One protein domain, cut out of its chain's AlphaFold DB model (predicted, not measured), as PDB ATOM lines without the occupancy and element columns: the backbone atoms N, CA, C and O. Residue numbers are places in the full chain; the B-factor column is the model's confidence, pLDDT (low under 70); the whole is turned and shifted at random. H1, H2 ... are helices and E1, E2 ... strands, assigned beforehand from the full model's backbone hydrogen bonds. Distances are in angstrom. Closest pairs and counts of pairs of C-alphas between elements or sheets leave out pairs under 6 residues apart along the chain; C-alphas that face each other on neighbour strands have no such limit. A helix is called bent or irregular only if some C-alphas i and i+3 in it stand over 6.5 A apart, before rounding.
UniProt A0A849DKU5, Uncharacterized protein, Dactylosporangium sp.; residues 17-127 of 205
ATOM      1  N   VAL A  17      51.824 -30.955  12.698       81.00
ATOM      2  CA  VAL A  17      53.251 -30.732  12.916       81.00
ATOM      3  C   VAL A  17      53.959 -30.606  11.575       81.00
ATOM      4  O   VAL A  17      53.839 -31.483  10.718       81.00
ATOM      5  N   GLU A  18      54.705 -29.521  11.396       81.75
ATOM      6  CA  GLU A  18      55.603 -29.327  10.262       81.75
ATOM      7  C   GLU A  18      57.054 -29.422  10.734       81.75
ATOM      8  O   GLU A  18      57.492 -28.659  11.593       81.75
ATOM      9  N   SER A  19      57.819 -30.350  10.160       84.25
ATOM     10  CA  SER A  19      59.226 -30.555  10.507       84.25
ATOM     11  C   SER A  19      60.137 -30.172   9.345       84.25
ATOM     12  O   SER A  19      59.941 -30.597   8.207       84.25
ATOM     13  N   TYR A  20      61.171 -29.399   9.651       82.19
ATOM     14  CA  TYR A  20      62.123 -28.844   8.701       82.19
ATOM     15  C   TYR A  20      63.545 -29.250   9.080       82.19
ATOM     16  O   TYR A  20      63.964 -29.100  10.227       82.19
ATOM     17  N   ASN A  21      64.313 -29.703   8.090       88.56
ATOM     18  CA  ASN A  21      65.756 -29.878   8.215       88.56
ATOM     19  C   ASN A  21      66.442 -28.735   7.471       88.56
ATOM     20  O   ASN A  21      66.466 -28.705   6.241       88.56
ATOM     21  N   VAL A  22      67.001 -27.790   8.217       83.12
ATOM     22  CA  VAL A  22      67.765 -26.678   7.655       83.12
ATOM     23  C   VAL A  22      69.225 -27.090   7.657       83.12
ATOM     24  O   VAL A  22      69.820 -27.263   8.714       83.12
ATOM     25  N   THR A  23      69.809 -27.285   6.478       89.12
ATOM     26  CA  THR A  23      71.243 -27.571   6.361       89.12
ATOM     27  C   THR A  23      71.975 -26.289   5.992       89.12
ATOM     28  O   THR A  23      71.613 -25.645   5.012       89.12
ATOM     29  N   GLY A  24      73.003 -25.927   6.752       85.56
ATOM     30  CA  GLY A  24      73.893 -24.813   6.435       85.56
ATOM     31  C   GLY A  24      75.353 -25.232   6.519       85.56
ATOM     32  O   GLY A  24      75.693 -26.232   7.156       85.56
ATOM     33  N   SER A  25      76.215 -24.460   5.870       86.62
ATOM     34  CA  SER A  25      77.664 -24.602   6.000       86.62
ATOM     35  C   SER A  25      78.174 -23.570   6.996       86.62
ATOM     36  O   SER A  25      77.804 -22.396   6.924       86.62
ATOM     37  N   THR A  26      79.018 -23.990   7.933       80.62
ATOM     38  CA  THR A  26      79.773 -23.045   8.759       80.62
ATOM     39  C   THR A  26      80.863 -22.365   7.927       80.62
ATOM     40  O   THR A  26      81.261 -22.886   6.884       80.62
ATOM     41  N   PRO A  27      81.432 -21.242   8.403       81.12
ATOM     42  CA  PRO A  27      82.607 -20.627   7.779       81.12
ATOM     43  C   PRO A  27      83.817 -21.571   7.637       81.12
ATOM     44  O   PRO A  27      84.716 -21.304   6.852       81.12
ATOM     45  N   THR A  28      83.838 -22.669   8.398       86.44
ATOM     46  CA  THR A  28      84.861 -23.725   8.388       86.44
ATOM     47  C   THR A  28      84.526 -24.917   7.477       86.44
ATOM     48  O   THR A  28      85.173 -25.952   7.582       86.44
ATOM     49  N   ASP A  29      83.526 -24.784   6.598       79.00
ATOM     50  CA  ASP A  29      83.077 -25.810   5.636       79.00
ATOM     51  C   ASP A  29      82.531 -27.110   6.268       79.00
ATOM     52  O   ASP A  29      82.462 -28.169   5.644       79.00
ATOM     53  N   HIS A  30      82.071 -27.043   7.522       84.00
ATOM     54  CA  HIS A  30      81.323 -28.136   8.138       84.00
ATOM     55  C   HIS A  30      79.827 -27.975   7.859       84.00
ATOM     56  O   HIS A  30      79.239 -26.920   8.110       84.00
ATOM     57  N   ARG A  31      79.182 -29.043   7.371       83.75
ATOM     58  CA  ARG A  31      77.722 -29.087   7.216       83.75
ATOM     59  C   ARG A  31      77.070 -29.323   8.573       83.75
ATOM     60  O   ARG A  31      77.242 -30.384   9.167       83.75
ATOM     61  N   ILE A  32      76.280 -28.358   9.025       86.06
ATOM     62  CA  ILE A  32      75.415 -28.488  10.198       86.06
ATOM     63  C   ILE A  32      73.974 -28.606   9.707       86.06
ATOM     64  O   ILE A  32      73.554 -27.874   8.813       86.06
ATOM     65  N   THR A  33      73.221 -29.541  10.284       85.94
ATOM     66  CA  THR A  33      71.778 -29.664  10.049       85.94
ATOM     67  C   THR A  33      71.043 -29.321  11.334       85.94
ATOM     68  O   THR A  33      71.227 -29.993  12.346       85.94
ATOM     69  N   TRP A  34      70.210 -28.287  11.291       84.25
ATOM     70  CA  TRP A  34      69.266 -27.964  12.352       84.25
ATOM     71  C   TRP A  34      67.926 -28.613  12.042       84.25
ATOM     72  O   TRP A  34      67.379 -28.437  10.951       84.25
ATOM     73  N   HIS A  35      67.398 -29.349  13.011       81.50
ATOM     74  CA  HIS A  35      66.037 -29.853  12.964       81.50
ATOM     75  C   HIS A  35      65.121 -28.860  13.681       81.50
ATOM     76  O   HIS A  35      65.358 -28.530  14.842       81.50
ATOM     77  N   SER A  36      64.101 -28.367  12.984       78.38
ATOM     78  CA  SER A  36      63.087 -27.470  13.533       78.38
ATOM     79  C   SER A  36      61.715 -28.095  13.356       78.38
ATOM     80  O   SER A  36      61.436 -28.677  12.312       78.38
ATOM     81  N   THR A  37      60.862 -27.965  14.362       78.81
ATOM     82  CA  THR A  37      59.482 -28.439  14.312       78.81
ATOM     83  C   THR A  37      58.549 -27.295  14.687       78.81
ATOM     84  O   THR A  37      58.804 -26.575  15.651       78.81
ATOM     85  N   VAL A  38      57.498 -27.103  13.896       78.62
ATOM     86  CA  VAL A  38      56.479 -26.068  14.076       78.62
ATOM     87  C   VAL A  38      55.136 -26.749  14.312       78.62
ATOM     88  O   VAL A  38      54.733 -27.626  13.549       78.62
ATOM     89  N   TRP A  39      54.453 -26.336  15.376       80.06
ATOM     90  CA  TRP A  39      53.142 -26.848  15.760       80.06
ATOM     91  C   TRP A  39      52.046 -25.881  15.327       80.06
ATOM     92  O   TRP A  39      52.140 -24.673  15.554       80.06
ATOM     93  N   HIS A  40      50.995 -26.422  14.717       81.12
ATOM     94  CA  HIS A  40      49.860 -25.667  14.202       81.12
ATOM     95  C   HIS A  40      48.603 -26.005  15.013       81.12
ATOM     96  O   HIS A  40      47.943 -27.001  14.705       81.12
ATOM     97  N   PRO A  41      48.252 -25.192  16.027       82.94
ATOM     98  CA  PRO A  41      47.056 -25.423  16.833       82.94
ATOM     99  C   PRO A  41      45.798 -25.226  15.981       82.94
ATOM    100  O   PRO A  41      45.636 -24.186  15.345       82.94
ATOM    101  N   GLY A  42      44.886 -26.197  15.966       86.44
ATOM    102  CA  GLY A  42      43.700 -26.199  15.110       86.44
ATOM    103  C   GLY A  42      42.661 -25.137  15.474       86.44
ATOM    104  O   GLY A  42      42.050 -24.541  14.578       86.44
ATOM    105  N   LEU A  43      42.490 -24.846  16.770       89.50
ATOM    106  CA  LEU A  43      41.483 -23.904  17.273       89.50
ATOM    107  C   LEU A  43      41.568 -22.500  16.632       89.50
ATOM    108  O   LEU A  43      40.557 -22.051  16.082       89.50
ATOM    109  N   PRO A  44      42.717 -21.789  16.634       91.06
ATOM    110  CA  PRO A  44      42.803 -20.463  16.017       91.06
ATOM    111  C   PRO A  44      42.511 -20.471  14.510       91.06
ATOM    112  O   PRO A  44      41.835 -19.568  14.010       91.06
ATOM    113  N   TYR A  45      42.925 -21.507  13.773       89.12
ATOM    114  CA  TYR A  45      42.604 -21.614  12.345       89.12
ATOM    115  C   TYR A  45      41.106 -21.823  12.108       89.12
ATOM    116  O   TYR A  45      40.527 -21.208  11.206       89.12
ATOM    117  N   ALA A  46      40.453 -22.644  12.933       89.06
ATOM    118  CA  ALA A  46      39.010 -22.839  12.863       89.06
ATOM    119  C   ALA A  46      38.247 -21.545  13.188       89.06
ATOM    120  O   ALA A  46      37.309 -21.189  12.469       89.06
ATOM    121  N   VAL A  47      38.681 -20.800  14.210       90.19
ATOM    122  CA  VAL A  47      38.112 -19.491  14.571       90.19
ATOM    123  C   VAL A  47      38.267 -18.490  13.428       90.19
ATOM    124  O   VAL A  47      37.282 -17.860  13.042       90.19
ATOM    125  N   SER A  48      39.455 -18.380  12.828       90.62
ATOM    126  CA  SER A  48      39.691 -17.521  11.661       90.62
ATOM    127  C   SER A  48      38.780 -17.898  10.481       90.62
ATOM    128  O   SER A  48      38.135 -17.031   9.878       90.62
ATOM    129  N   ALA A  49      38.640 -19.194  10.180       88.38
ATOM    130  CA  ALA A  49      37.767 -19.676   9.111       88.38
ATOM    131  C   ALA A  49      36.286 -19.334   9.363       88.38
ATOM    132  O   ALA A  49      35.603 -18.839   8.459       88.38
ATOM    133  N   LEU A  50      35.804 -19.543  10.592       86.62
ATOM    134  CA  LEU A  50      34.441 -19.208  11.011       86.62
ATOM    135  C   LEU A  50      34.192 -17.693  11.002       86.62
ATOM    136  O   LEU A  50      33.134 -17.250  10.556       86.62
ATOM    137  N   ALA A  51      35.167 -16.888  11.429       85.69
ATOM    138  CA  ALA A  51      35.077 -15.430  11.407       85.69
ATOM    139  C   ALA A  51      35.033 -14.871   9.974       85.69
ATOM    140  O   ALA A  51      34.301 -13.922   9.697       85.69
ATOM    141  N   ARG A  52      35.773 -15.478   9.035       85.38
ATOM    142  CA  ARG A  52      35.787 -15.089   7.612       85.38
ATOM    143  C   ARG A  52      34.525 -15.510   6.855       85.38
ATOM    144  O   ARG A  52      34.185 -14.877   5.856       85.38
ATOM    145  N   ARG A  53      33.844 -16.572   7.293       82.31
ATOM    146  CA  ARG A  53      32.581 -17.054   6.715       82.31
ATOM    147  C   ARG A  53      31.533 -17.259   7.811       82.31
ATOM    148  O   ARG A  53      31.229 -18.401   8.157       82.31
ATOM    149  N   PRO A  54      30.960 -16.166   8.340       69.94
ATOM    150  CA  PRO A  54      30.017 -16.253   9.440       69.94
ATOM    151  C   PRO A  54      28.740 -16.971   8.995       69.94
ATOM    152  O   PRO A  54      28.070 -16.567   8.045       69.94
ATOM    153  N   SER A  55      28.381 -18.024   9.721       69.06
ATOM    154  CA  SER A  55      27.105 -18.727   9.597       69.06
ATOM    155  C   SER A  55      26.409 -18.746  10.954       69.06
ATOM    156  O   SER A  55      27.042 -19.064  11.963       69.06
ATOM    157  N   THR A  56      25.110 -18.460  10.982       63.66
ATOM    158  CA  THR A  56      24.314 -18.357  12.219       63.66
ATOM    159  C   THR A  56      24.284 -19.642  13.047       63.66
ATOM    160  O   THR A  56      24.162 -19.579  14.264       63.66
ATOM    161  N   SER A  57      24.450 -20.808  12.422       67.31
ATOM    162  CA  SER A  57      24.451 -22.107  13.107       67.31
ATOM    163  C   SER A  57      25.668 -22.347  14.008       67.31
ATOM    164  O   SER A  57      25.649 -23.281  14.802       67.31
ATOM    165  N   HIS A  58      26.727 -21.536  13.899       74.19
ATOM    166  CA  HIS A  58      28.009 -21.785  14.576       74.19
ATOM    167  C   HIS A  58      28.450 -20.627  15.480       74.19
ATOM    168  O   HIS A  58      29.587 -20.601  15.942       74.19
ATOM    169  N   THR A  59      27.562 -19.665  15.745       76.12
ATOM    170  CA  THR A  59      27.887 -18.484  16.553       76.12
ATOM    171  C   THR A  59      28.238 -18.847  17.996       76.12
ATOM    172  O   THR A  59      29.214 -18.324  18.518       76.12
ATOM    173  N   SER A  60      27.515 -19.778  18.624       79.12
ATOM    174  CA  SER A  60      27.810 -20.220  19.995       79.12
ATOM    175  C   SER A  60      29.170 -20.917  20.103       79.12
ATOM    176  O   SER A  60      29.939 -20.621  21.013       79.12
ATOM    177  N   ALA A  61      29.493 -21.791  19.144       82.25
ATOM    178  CA  ALA A  61      30.787 -22.466  19.071       82.25
ATOM    179  C   ALA A  61      31.933 -21.472  18.832       82.25
ATOM    180  O   ALA A  61      32.966 -21.567  19.486       82.25
ATOM    181  N   LEU A  62      31.731 -20.484  17.951       84.88
ATOM    182  CA  LEU A  62      32.694 -19.410  17.716       84.88
ATOM    183  C   LEU A  62      32.925 -18.569  18.978       84.88
ATOM    184  O   LEU A  62      34.071 -18.326  19.335       84.88
ATOM    185  N   CYS A  63      31.861 -18.146  19.667       85.81
ATOM    186  CA  CYS A  63      31.976 -17.383  20.911       85.81
ATOM    187  C   CYS A  63      32.731 -18.170  21.984       85.81
ATOM    188  O   CYS A  63      33.646 -17.623  22.591       85.81
ATOM    189  N   ARG A  64      32.396 -19.453  22.167       87.00
ATOM    190  CA  ARG A  64      33.092 -20.327  23.117       87.00
ATOM    191  C   ARG A  64      34.567 -20.484  22.751       87.00
ATOM    192  O   ARG A  64      35.407 -20.287  23.608       87.00
ATOM    193  N   ALA A  65      34.887 -20.744  21.485       89.56
ATOM    194  CA  ALA A  65      36.269 -20.874  21.030       89.56
ATOM    195  C   ALA A  65      37.084 -19.584  21.228       89.56
ATOM    196  O   ALA A  65      38.230 -19.640  21.661       89.56
ATOM    197  N   VAL A  66      36.496 -18.416  20.947       91.00
ATOM    198  CA  VAL A  66      37.146 -17.119  21.195       91.00
ATOM    199  C   VAL A  66      37.377 -16.903  22.685       91.00
ATOM    200  O   VAL A  66      38.457 -16.460  23.061       91.00
ATOM    201  N   GLN A  67      36.393 -17.231  23.521       91.56
ATOM    202  CA  GLN A  67      36.533 -17.147  24.967       91.56
ATOM    203  C   GLN A  67      37.656 -18.063  25.466       91.56
ATOM    204  O   GLN A  67      38.548 -17.582  26.146       91.56
ATOM    205  N   THR A  68      37.689 -19.326  25.037       91.75
ATOM    206  CA  THR A  68      38.770 -20.268  25.364       91.75
ATOM    207  C   THR A  68      40.138 -19.733  24.941       91.75
ATOM    208  O   THR A  68      41.089 -19.831  25.709       91.75
ATOM    209  N   ILE A  69      40.257 -19.133  23.748       91.81
ATOM    210  CA  ILE A  69      41.507 -18.488  23.319       91.81
ATOM    211  C   ILE A  69      41.878 -17.351  24.278       91.81
ATOM    212  O   ILE A  69      43.015 -17.295  24.721       91.81
ATOM    213  N   VAL A  70      40.962 -16.445  24.611       93.38
ATOM    214  CA  VAL A  70      41.276 -15.306  25.493       93.38
ATOM    215  C   VAL A  70      41.635 -15.772  26.907       93.38
ATOM    216  O   VAL A  70      42.634 -15.315  27.454       93.38
ATOM    217  N   ASP A  71      40.871 -16.707  27.465       92.50
ATOM    218  CA  ASP A  71      41.041 -17.201  28.835       92.50
ATOM    219  C   ASP A  71      42.313 -18.050  28.995       92.50
ATOM    220  O   ASP A  71      42.889 -18.111  30.078       92.50
ATOM    221  N   ALA A  72      42.777 -18.695  27.921       90.75
ATOM    222  CA  ALA A  72      44.008 -19.481  27.924       90.75
ATOM    223  C   ALA A  72      45.275 -18.651  27.649       90.75
ATOM    224  O   ALA A  72      46.363 -19.227  27.566       90.75
ATOM    225  N   GLN A  73      45.164 -17.331  27.467       90.88
ATOM    226  CA  GLN A  73      46.336 -16.480  27.293       90.88
ATOM    227  C   GLN A  73      47.131 -16.406  28.607       90.88
ATOM    228  O   GLN A  73      46.590 -16.100  29.666       90.88
ATOM    229  N   LEU A  74      48.430 -16.686  28.531       89.31
ATOM    230  CA  LEU A  74      49.368 -16.593  29.646       89.31
ATOM    231  C   LEU A  74      49.690 -15.125  29.967       89.31
ATOM    232  O   LEU A  74      49.564 -14.250  29.109       89.31
ATOM    233  N   ASP A  75      50.192 -14.861  31.176       88.44
ATOM    234  CA  ASP A  75      50.515 -13.503  31.652       88.44
ATOM    235  C   ASP A  75      51.534 -12.755  30.772       88.44
ATOM    236  O   ASP A  75      51.560 -11.526  30.731       88.44
ATOM    237  N   ASP A  76      52.375 -13.488  30.042       85.88
ATOM    238  CA  ASP A  76      53.356 -12.939  29.103       85.88
ATOM    239  C   ASP A  76      52.800 -12.720  27.682       85.88
ATOM    240  O   ASP A  76      53.539 -12.372  26.758       85.88
ATOM    241  N   GLY A  77      51.493 -12.917  27.502       85.25
ATOM    242  CA  GLY A  77      50.775 -12.733  26.247       85.25
ATOM    243  C   GLY A  77      50.824 -13.933  25.300       85.25
ATOM    244  O   GLY A  77      50.289 -13.835  24.191       85.25
ATOM    245  N   ARG A  78      51.449 -15.048  25.698       86.12
ATOM    246  CA  ARG A  78      51.534 -16.275  24.891       86.12
ATOM    247  C   ARG A  78      50.333 -17.192  25.098       86.12
ATOM    248  O   ARG A  78      49.487 -16.959  25.951       86.12
ATOM    249  N   TRP A  79      50.310 -18.277  24.331       88.31
ATOM    250  CA  TRP A  79      49.414 -19.409  24.539       88.31
ATOM    251  C   TRP A  79      50.206 -20.667  24.896       88.31
ATOM    252  O   TRP A  79      51.357 -20.798  24.464       88.31
ATOM    253  N   PRO A  80      49.610 -21.596  25.663       82.00
ATOM    254  CA  PRO A  80      50.196 -22.899  25.932       82.00
ATOM    255  C   PRO A  80      50.534 -23.626  24.625       82.00
ATOM    256  O   PRO A  80      49.680 -23.774  23.750       82.00
ATOM    257  N   SER A  81      51.780 -24.081  24.497       74.44
ATOM    258  CA  SER A  81      52.217 -24.900  23.366       74.44
ATOM    259  C   SER A  81      52.081 -26.380  23.713       74.44
ATOM    260  O   SER A  81      52.464 -26.789  24.812       74.44
ATOM    261  N   THR A  82      51.555 -27.184  22.789       68.12
ATOM    262  CA  THR A  82      51.342 -28.630  22.989       68.12
ATOM    263  C   THR A  82      52.656 -29.403  23.148       68.12
ATOM    264  O   THR A  82      52.683 -30.472  23.747       68.12
ATOM    265  N   ASP A  83      53.768 -28.856  22.660       67.75
ATOM    266  CA  ASP A  83      55.093 -29.482  22.720       67.75
ATOM    267  C   ASP A  83      55.869 -29.205  24.014       67.75
ATOM    268  O   ASP A  83      56.991 -29.687  24.177       67.75
ATOM    269  N   GLY A  84      55.302 -28.406  24.925       62.66
ATOM    270  CA  GLY A  84      55.980 -27.976  26.146       62.66
ATOM    271  C   GLY A  84      57.256 -27.164  25.890       62.66
ATOM    272  O   GLY A  84      58.036 -26.943  26.820       62.66
ATOM    273  N   ALA A  85      57.501 -26.718  24.651       63.41
ATOM    274  CA  ALA A  85      58.697 -25.973  24.315       63.41
ATOM    275  C   ALA A  85      58.633 -24.580  24.952       63.41
ATOM    276  O   ALA A  85      57.732 -23.778  24.709       63.41
ATOM    277  N   ALA A  86      59.643 -24.267  25.763       56.03
ATOM    278  CA  ALA A  86      59.788 -22.957  26.390       56.03
ATOM    279  C   ALA A  86      60.257 -21.867  25.404       56.03
ATOM    280  O   ALA A  86      60.404 -20.706  25.791       56.03
ATOM    281  N   THR A  87      60.533 -22.219  24.146       63.62
ATOM    282  CA  THR A  87      61.101 -21.306  23.156       63.62
ATOM    283  C   THR A  87      60.047 -20.328  22.648       63.62
ATOM    284  O   THR A  87      59.006 -20.688  22.103       63.62
ATOM    285  N   LEU A  88      60.326 -19.038  22.839       69.94
ATOM    286  CA  LEU A  88      59.457 -17.958  22.393       69.94
ATOM    287  C   LEU A  88      59.551 -17.844  20.868       69.94
ATOM    288  O   LEU A  88      60.580 -17.446  20.327       69.94
ATOM    289  N   SER A  89      58.480 -18.225  20.176       76.56
ATOM    290  CA  SER A  89      58.406 -18.203  18.719       76.56
ATOM    291  C   SER A  89      57.203 -17.388  18.273       76.56
ATOM    292  O   SER A  89      56.088 -17.585  18.746       76.56
ATOM    293  N   VAL A  90      57.405 -16.491  17.308       82.44
ATOM    294  CA  VAL A  90      56.290 -15.772  16.670       82.44
ATOM    295  C   VAL A  90      55.300 -16.758  16.048       82.44
ATOM    296  O   VAL A  90      54.101 -16.505  16.058       82.44
ATOM    297  N   TRP A  91      55.778 -17.907  15.571       80.81
ATOM    298  CA  TRP A  91      54.951 -18.907  14.901       80.81
ATOM    299  C   TRP A  91      53.955 -19.608  15.827       80.81
ATOM    300  O   TRP A  91      52.913 -20.040  15.350       80.81
ATOM    301  N   THR A  92      54.224 -19.671  17.136       80.50
ATOM    302  CA  THR A  92      53.285 -20.260  18.107       80.50
ATOM    303  C   THR A  92      52.213 -19.266  18.553       80.50
ATOM    304  O   THR A  92      51.117 -19.666  18.931       80.50
ATOM    305  N   ILE A  93      52.492 -17.963  18.456       87.50
ATOM    306  CA  ILE A  93      51.589 -16.886  18.890       87.50
ATOM    307  C   ILE A  93      50.738 -16.368  17.717       87.50
ATOM    308  O   ILE A  93      49.559 -16.050  17.882       87.50
ATOM    309  N   TRP A  94      51.328 -16.289  16.520       89.75
ATOM    310  CA  TRP A  94      50.720 -15.694  15.327       89.75
ATOM    311  C   TRP A  94      49.303 -16.209  15.016       89.75
ATOM    312  O   TRP A  94      48.426 -15.367  14.810       89.75
ATOM    313  N   PRO A  95      49.020 -17.531  15.027       90.44
ATOM    314  CA  PRO A  95      47.689 -18.034  14.691       90.44
ATOM    315  C   PRO A  95      46.593 -17.481  15.611       90.44
ATOM    316  O   PRO A  95      45.514 -17.121  15.141       90.44
ATOM    317  N   TYR A  96      46.874 -17.354  16.911       91.75
ATOM    318  CA  TYR A  96      45.932 -16.813  17.892       91.75
ATOM    319  C   TYR A  96      45.659 -15.329  17.659       91.75
ATOM    320  O   TYR A  96      44.504 -14.902  17.649       91.75
ATOM    321  N   ILE A  97      46.708 -14.546  17.391       93.38
ATOM    322  CA  ILE A  97      46.565 -13.123  17.068       93.38
ATOM    323  C   ILE A  97      45.763 -12.944  15.774       93.38
ATOM    324  O   ILE A  97      44.858 -12.111  15.734       93.38
ATOM    325  N   GLU A  98      46.050 -13.726  14.730       93.38
ATOM    326  CA  GLU A  98      45.313 -13.667  13.465       93.38
ATOM    327  C   GLU A  98      43.833 -14.028  13.662       93.38
ATOM    328  O   GLU A  98      42.956 -13.328  13.151       93.38
ATOM    329  N   ALA A  99      43.537 -15.056  14.462       92.00
ATOM    330  CA  ALA A  99      42.172 -15.455  14.792       92.00
ATOM    331  C   ALA A  99      41.403 -14.342  15.522       92.00
ATOM    332  O   ALA A  99      40.288 -13.989  15.125       92.00
ATOM    333  N   LEU A 100      42.005 -13.743  16.553       92.31
ATOM    334  CA  LEU A 100      41.411 -12.632  17.299       92.31
ATOM    335  C   LEU A 100      41.245 -11.382  16.426       92.31
ATOM    336  O   LEU A 100      40.222 -10.695  16.509       92.31
ATOM    337  N   ALA A 101      42.210 -11.099  15.548       90.75
ATOM    338  CA  ALA A 101      42.116 -10.014  14.581       90.75
ATOM    339  C   ALA A 101      40.973 -10.255  13.585       90.75
ATOM    340  O   ALA A 101      40.182  -9.349  13.331       90.75
ATOM    341  N   ASP A 102      40.818 -11.469  13.058       89.56
ATOM    342  CA  ASP A 102      39.718 -11.798  12.153       89.56
ATOM    343  C   ASP A 102      38.358 -11.692  12.839       89.56
ATOM    344  O   ASP A 102      37.420 -11.146  12.257       89.56
ATOM    345  N   VAL A 103      38.241 -12.123  14.093       86.50
ATOM    346  CA  VAL A 103      37.023 -11.895  14.878       86.50
ATOM    347  C   VAL A 103      36.786 -10.397  15.055       86.50
ATOM    348  O   VAL A 103      35.677  -9.922  14.823       86.50
ATOM    349  N   ARG A 104      37.814  -9.611  15.377       84.44
ATOM    350  CA  ARG A 104      37.679  -8.160  15.547       84.44
ATOM    351  C   ARG A 104      37.299  -7.428  14.260       84.44
ATOM    352  O   ARG A 104      36.533  -6.475  14.330       84.44
ATOM    353  N   PHE A 105      37.857  -7.800  13.114       81.81
ATOM    354  CA  PHE A 105      37.732  -7.019  11.877       81.81
ATOM    355  C   PHE A 105      36.727  -7.591  10.881       81.81
ATOM    356  O   PHE A 105      36.224  -6.853  10.034       81.81
ATOM    357  N   ARG A 106      36.437  -8.891  10.955       75.75
ATOM    358  CA  ARG A 106      35.587  -9.598   9.986       75.75
ATOM    359  C   ARG A 106      34.316 -10.170  10.600       75.75
ATOM    360  O   ARG A 106      33.393 -10.484   9.850       75.75
ATOM    361  N   SER A 107      34.222 -10.259  11.932       67.75
ATOM    362  CA  SER A 107      32.964 -10.650  12.568       67.75
ATOM    363  C   SER A 107      31.865  -9.633  12.255       67.75
ATOM    364  O   SER A 107      32.101  -8.421  12.337       67.75
ATOM    365  N   PRO A 108      30.629 -10.087  11.982       60.81
ATOM    366  CA  PRO A 108      29.487  -9.193  11.834       60.81
ATOM    367  C   PRO A 108      29.279  -8.297  13.067       60.81
ATOM    368  O   PRO A 108      28.768  -7.188  12.918       60.81
ATOM    369  N   VAL A 109      29.738  -8.705  14.258       58.97
ATOM    370  CA  VAL A 109      29.674  -7.913  15.503       58.97
ATOM    371  C   VAL A 109      30.423  -6.580  15.389       58.97
ATOM    372  O   VAL A 109      29.963  -5.567  15.911       58.97
ATOM    373  N   ALA A 110      31.523  -6.536  14.635       54.78
ATOM    374  CA  ALA A 110      32.356  -5.344  14.487       54.78
ATOM    375  C   ALA A 110      31.729  -4.247  13.610       54.78
ATOM    376  O   ALA A 110      32.189  -3.107  13.608       54.78
ATOM    377  N   SER A 111      30.663  -4.561  12.867       52.88
ATOM    378  CA  SER A 111      30.089  -3.665  11.853       52.88
ATOM    379  C   SER A 111      29.210  -2.526  12.406       52.88
ATOM    380  O   SER A 111      28.397  -1.959  11.674       52.88
ATOM    381  N   GLY A 112      29.365  -2.156  13.684       49.91
ATOM    382  CA  GLY A 112      28.613  -1.058  14.312       49.91
ATOM    383  C   GLY A 112      27.099  -1.304  14.368       49.91
ATOM    384  O   GLY A 112      26.311  -0.358  14.361       49.91
ATOM    385  N   GLY A 113      26.687  -2.575  14.345       54.44
ATOM    386  CA  GLY A 113      25.289  -2.979  14.442       54.44
ATOM    387  C   GLY A 113      24.702  -2.687  15.821       54.44
ATOM    388  O   GLY A 113      25.415  -2.690  16.823       54.44
ATOM    389  N   LEU A 114      23.391  -2.444  15.880       54.09
ATOM    390  CA  LEU A 114      22.703  -2.293  17.162       54.09
ATOM    391  C   LEU A 114      22.632  -3.671  17.831       54.09
ATOM    392  O   LEU A 114      22.135  -4.623  17.223       54.09
ATOM    393  N   LEU A 115      23.139  -3.764  19.056       51.91
ATOM    394  CA  LEU A 115      23.149  -4.984  19.851       51.91
ATOM    395  C   LEU A 115      22.016  -4.887  20.872       51.91
ATOM    396  O   LEU A 115      22.049  -4.044  21.766       51.91
ATOM    397  N   THR A 116      20.979  -5.702  20.705       53.88
ATOM    398  CA  THR A 116      19.868  -5.779  21.660       53.88
ATOM    399  C   THR A 116      19.941  -7.125  22.356       53.88
ATOM    400  O   THR A 116      19.733  -8.166  21.734       53.88
ATOM    401  N   VAL A 117      20.269  -7.103  23.645       57.12
ATOM    402  CA  VAL A 117      20.231  -8.291  24.501       57.12
ATOM    403  C   VAL A 117      18.764  -8.574  24.819       57.12
ATOM    404  O   VAL A 117      18.089  -7.730  25.401       57.12
ATOM    405  N   VAL A 118      18.253  -9.719  24.366       64.69
ATOM    406  CA  VAL A 118      16.846 -10.123  24.551       64.69
ATOM    407  C   VAL A 118      16.700 -11.072  25.737       64.69
ATOM    408  O   VAL A 118      15.675 -11.061  26.409       64.69
ATOM    409  N   ALA A 119      17.732 -11.869  26.011       65.62
ATOM    410  CA  ALA A 119      17.804 -12.778  27.148       65.62
ATOM    411  C   ALA A 119      19.276 -12.955  27.575       65.62
ATOM    412  O   ALA A 119      20.159 -12.576  26.800       65.62
ATOM    413  N   PRO A 120      19.559 -13.551  28.752       58.75
ATOM    414  CA  PRO A 120      20.927 -13.807  29.221       58.75
ATOM    415  C   PRO A 120      21.805 -14.526  28.186       58.75
ATOM    416  O   PRO A 120      22.975 -14.192  28.041       58.75
ATOM    417  N   ASP A 121      21.199 -15.413  27.391       55.81
ATOM    418  CA  ASP A 121      21.889 -16.213  26.370       55.81
ATOM    419  C   ASP A 121      21.515 -15.821  24.928       55.81
ATOM    420  O   ASP A 121      21.872 -16.513  23.974       55.81
ATOM    421  N   ALA A 122      20.759 -14.731  24.738       43.50
ATOM    422  CA  ALA A 122      20.247 -14.342  23.427       43.50
ATOM    423  C   ALA A 122      20.542 -12.875  23.112       43.50
ATOM    424  O   ALA A 122      19.983 -11.949  23.709       43.50
ATOM    425  N   ILE A 123      21.376 -12.675  22.094       54.06
ATOM    426  CA  ILE A 123      21.747 -11.361  21.584       54.06
ATOM    427  C   ILE A 123      21.247 -11.236  20.147       54.06
ATOM    428  O   ILE A 123      21.622 -12.018  19.272       54.06
ATOM    429  N   ILE A 124      20.422 -10.224  19.885       62.81
ATOM    430  CA  ILE A 124      20.056  -9.833  18.525       62.81
ATOM    431  C   ILE A 124      21.083  -8.819  18.038       62.81
ATOM    432  O   ILE A 124      21.170  -7.698  18.542       62.81
ATOM    433  N   LEU A 125      21.843  -9.216  17.022       53.53
ATOM    434  CA  LEU A 125      22.798  -8.354  16.347       53.53
ATOM    435  C   LEU A 125      22.174  -7.815  15.054       53.53
ATOM    436  O   LEU A 125      22.002  -8.548  14.080       53.53
ATOM    437  N   ARG A 126      21.817  -6.529  15.030       56.38
ATOM    438  CA  ARG A 126      21.207  -5.893  13.855       56.38
ATOM    439  C   ARG A 126      22.268  -5.155  13.043       56.38
ATOM    440  O   ARG A 126      22.606  -4.013  13.352       56.38
ATOM    441  N   THR A 127      22.786  -5.791  11.993       52.06
ATOM    442  CA  THR A 127      23.870  -5.256  11.151       52.06
ATOM    443  C   THR A 127      23.352  -4.691   9.821       52.06
ATOM    444  O   THR A 127      22.626  -5.352   9.086       52.06
TER     445      THR A 127
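Overview. This is residues 17 to 127 of the 205 residues of an uncharacterized protein of Dactylosporangium sp. (UniProt A0A849DKU5). A long, rod-like model has three helices at its middle, a long two-stranded hairpin, E1 and E2, running to one end, and a small hairpin, E3 and E4, at the other. H2 and H3 both pack on H1. The printed part has 111 residues, in the order E1, E2, H1, H2, H3, E3, E4, with two separate antiparallel two-stranded sheets; the class is mixed, helices and strands. It is only just loose, close to extended, with a radius of gyration of the C-alphas of 19.5 A and spans of 70 by 25 by 21 A.

Along the chain. E1, residues 17 to 25, begins at C-alpha 17 (53.251, -30.732, 12.916) and is 26.1 A long; E2, residues 31 to 40, is 28.9 A. H1 is residues 42 to 52, 15.6 A. H2, residues 56 to 71, 23.6 A, is irregular: C-alphas 57 and 60 are 7.9 A apart. H3, residues 90 to 106, 22.6 A, is only just irregular: C-alphas 92 and 95 are 6.9 A apart. E3 is residues 114 to 119; E4, residues 122 to 126, ends at C-alpha 126 (21.207, -5.893, 13.855).

Arrangement. In the hairpin E1 and E2, N 20 and O 36 are 2.8 A apart. The closest C-alphas of E2 and H3, Trp 39 and Thr 92, are 7.0 A apart. H1 and H2 touch, closest at the C-alphas of Val 47 and Leu 62, 6.3 A, at a steep tilt of 48 degrees, opposite ways. H1 and H3 touch, closest at the C-alphas of Ser 48 and Ala 99, 4.5 A, at a shallow tilt of 25 degrees, the same way. H2 and H3 are close but not clearly touching, with the C-alphas of Ile 69 and Tyr 96 closest at 7.2 A. In the hairpin E3 and E4, N 116 and O 124 are 2.9 A apart; E4 and H3 are apart. Every O i to N i+4 pair is within hydrogen-bond range in H1, against 10 of 12 in H2 and 11 of 13 in H3.

Size, cuts and confidence. The two C-alphas farthest apart, Thr 28 and Val 118, are 71.2 A apart. The printed part has no cut. The link from H2 to H3, residues 72 to 89, is long. Mean pLDDT of the printed part is 78.1; residues 54 to 57, 82 to 88 and 107 to 127 are under 70.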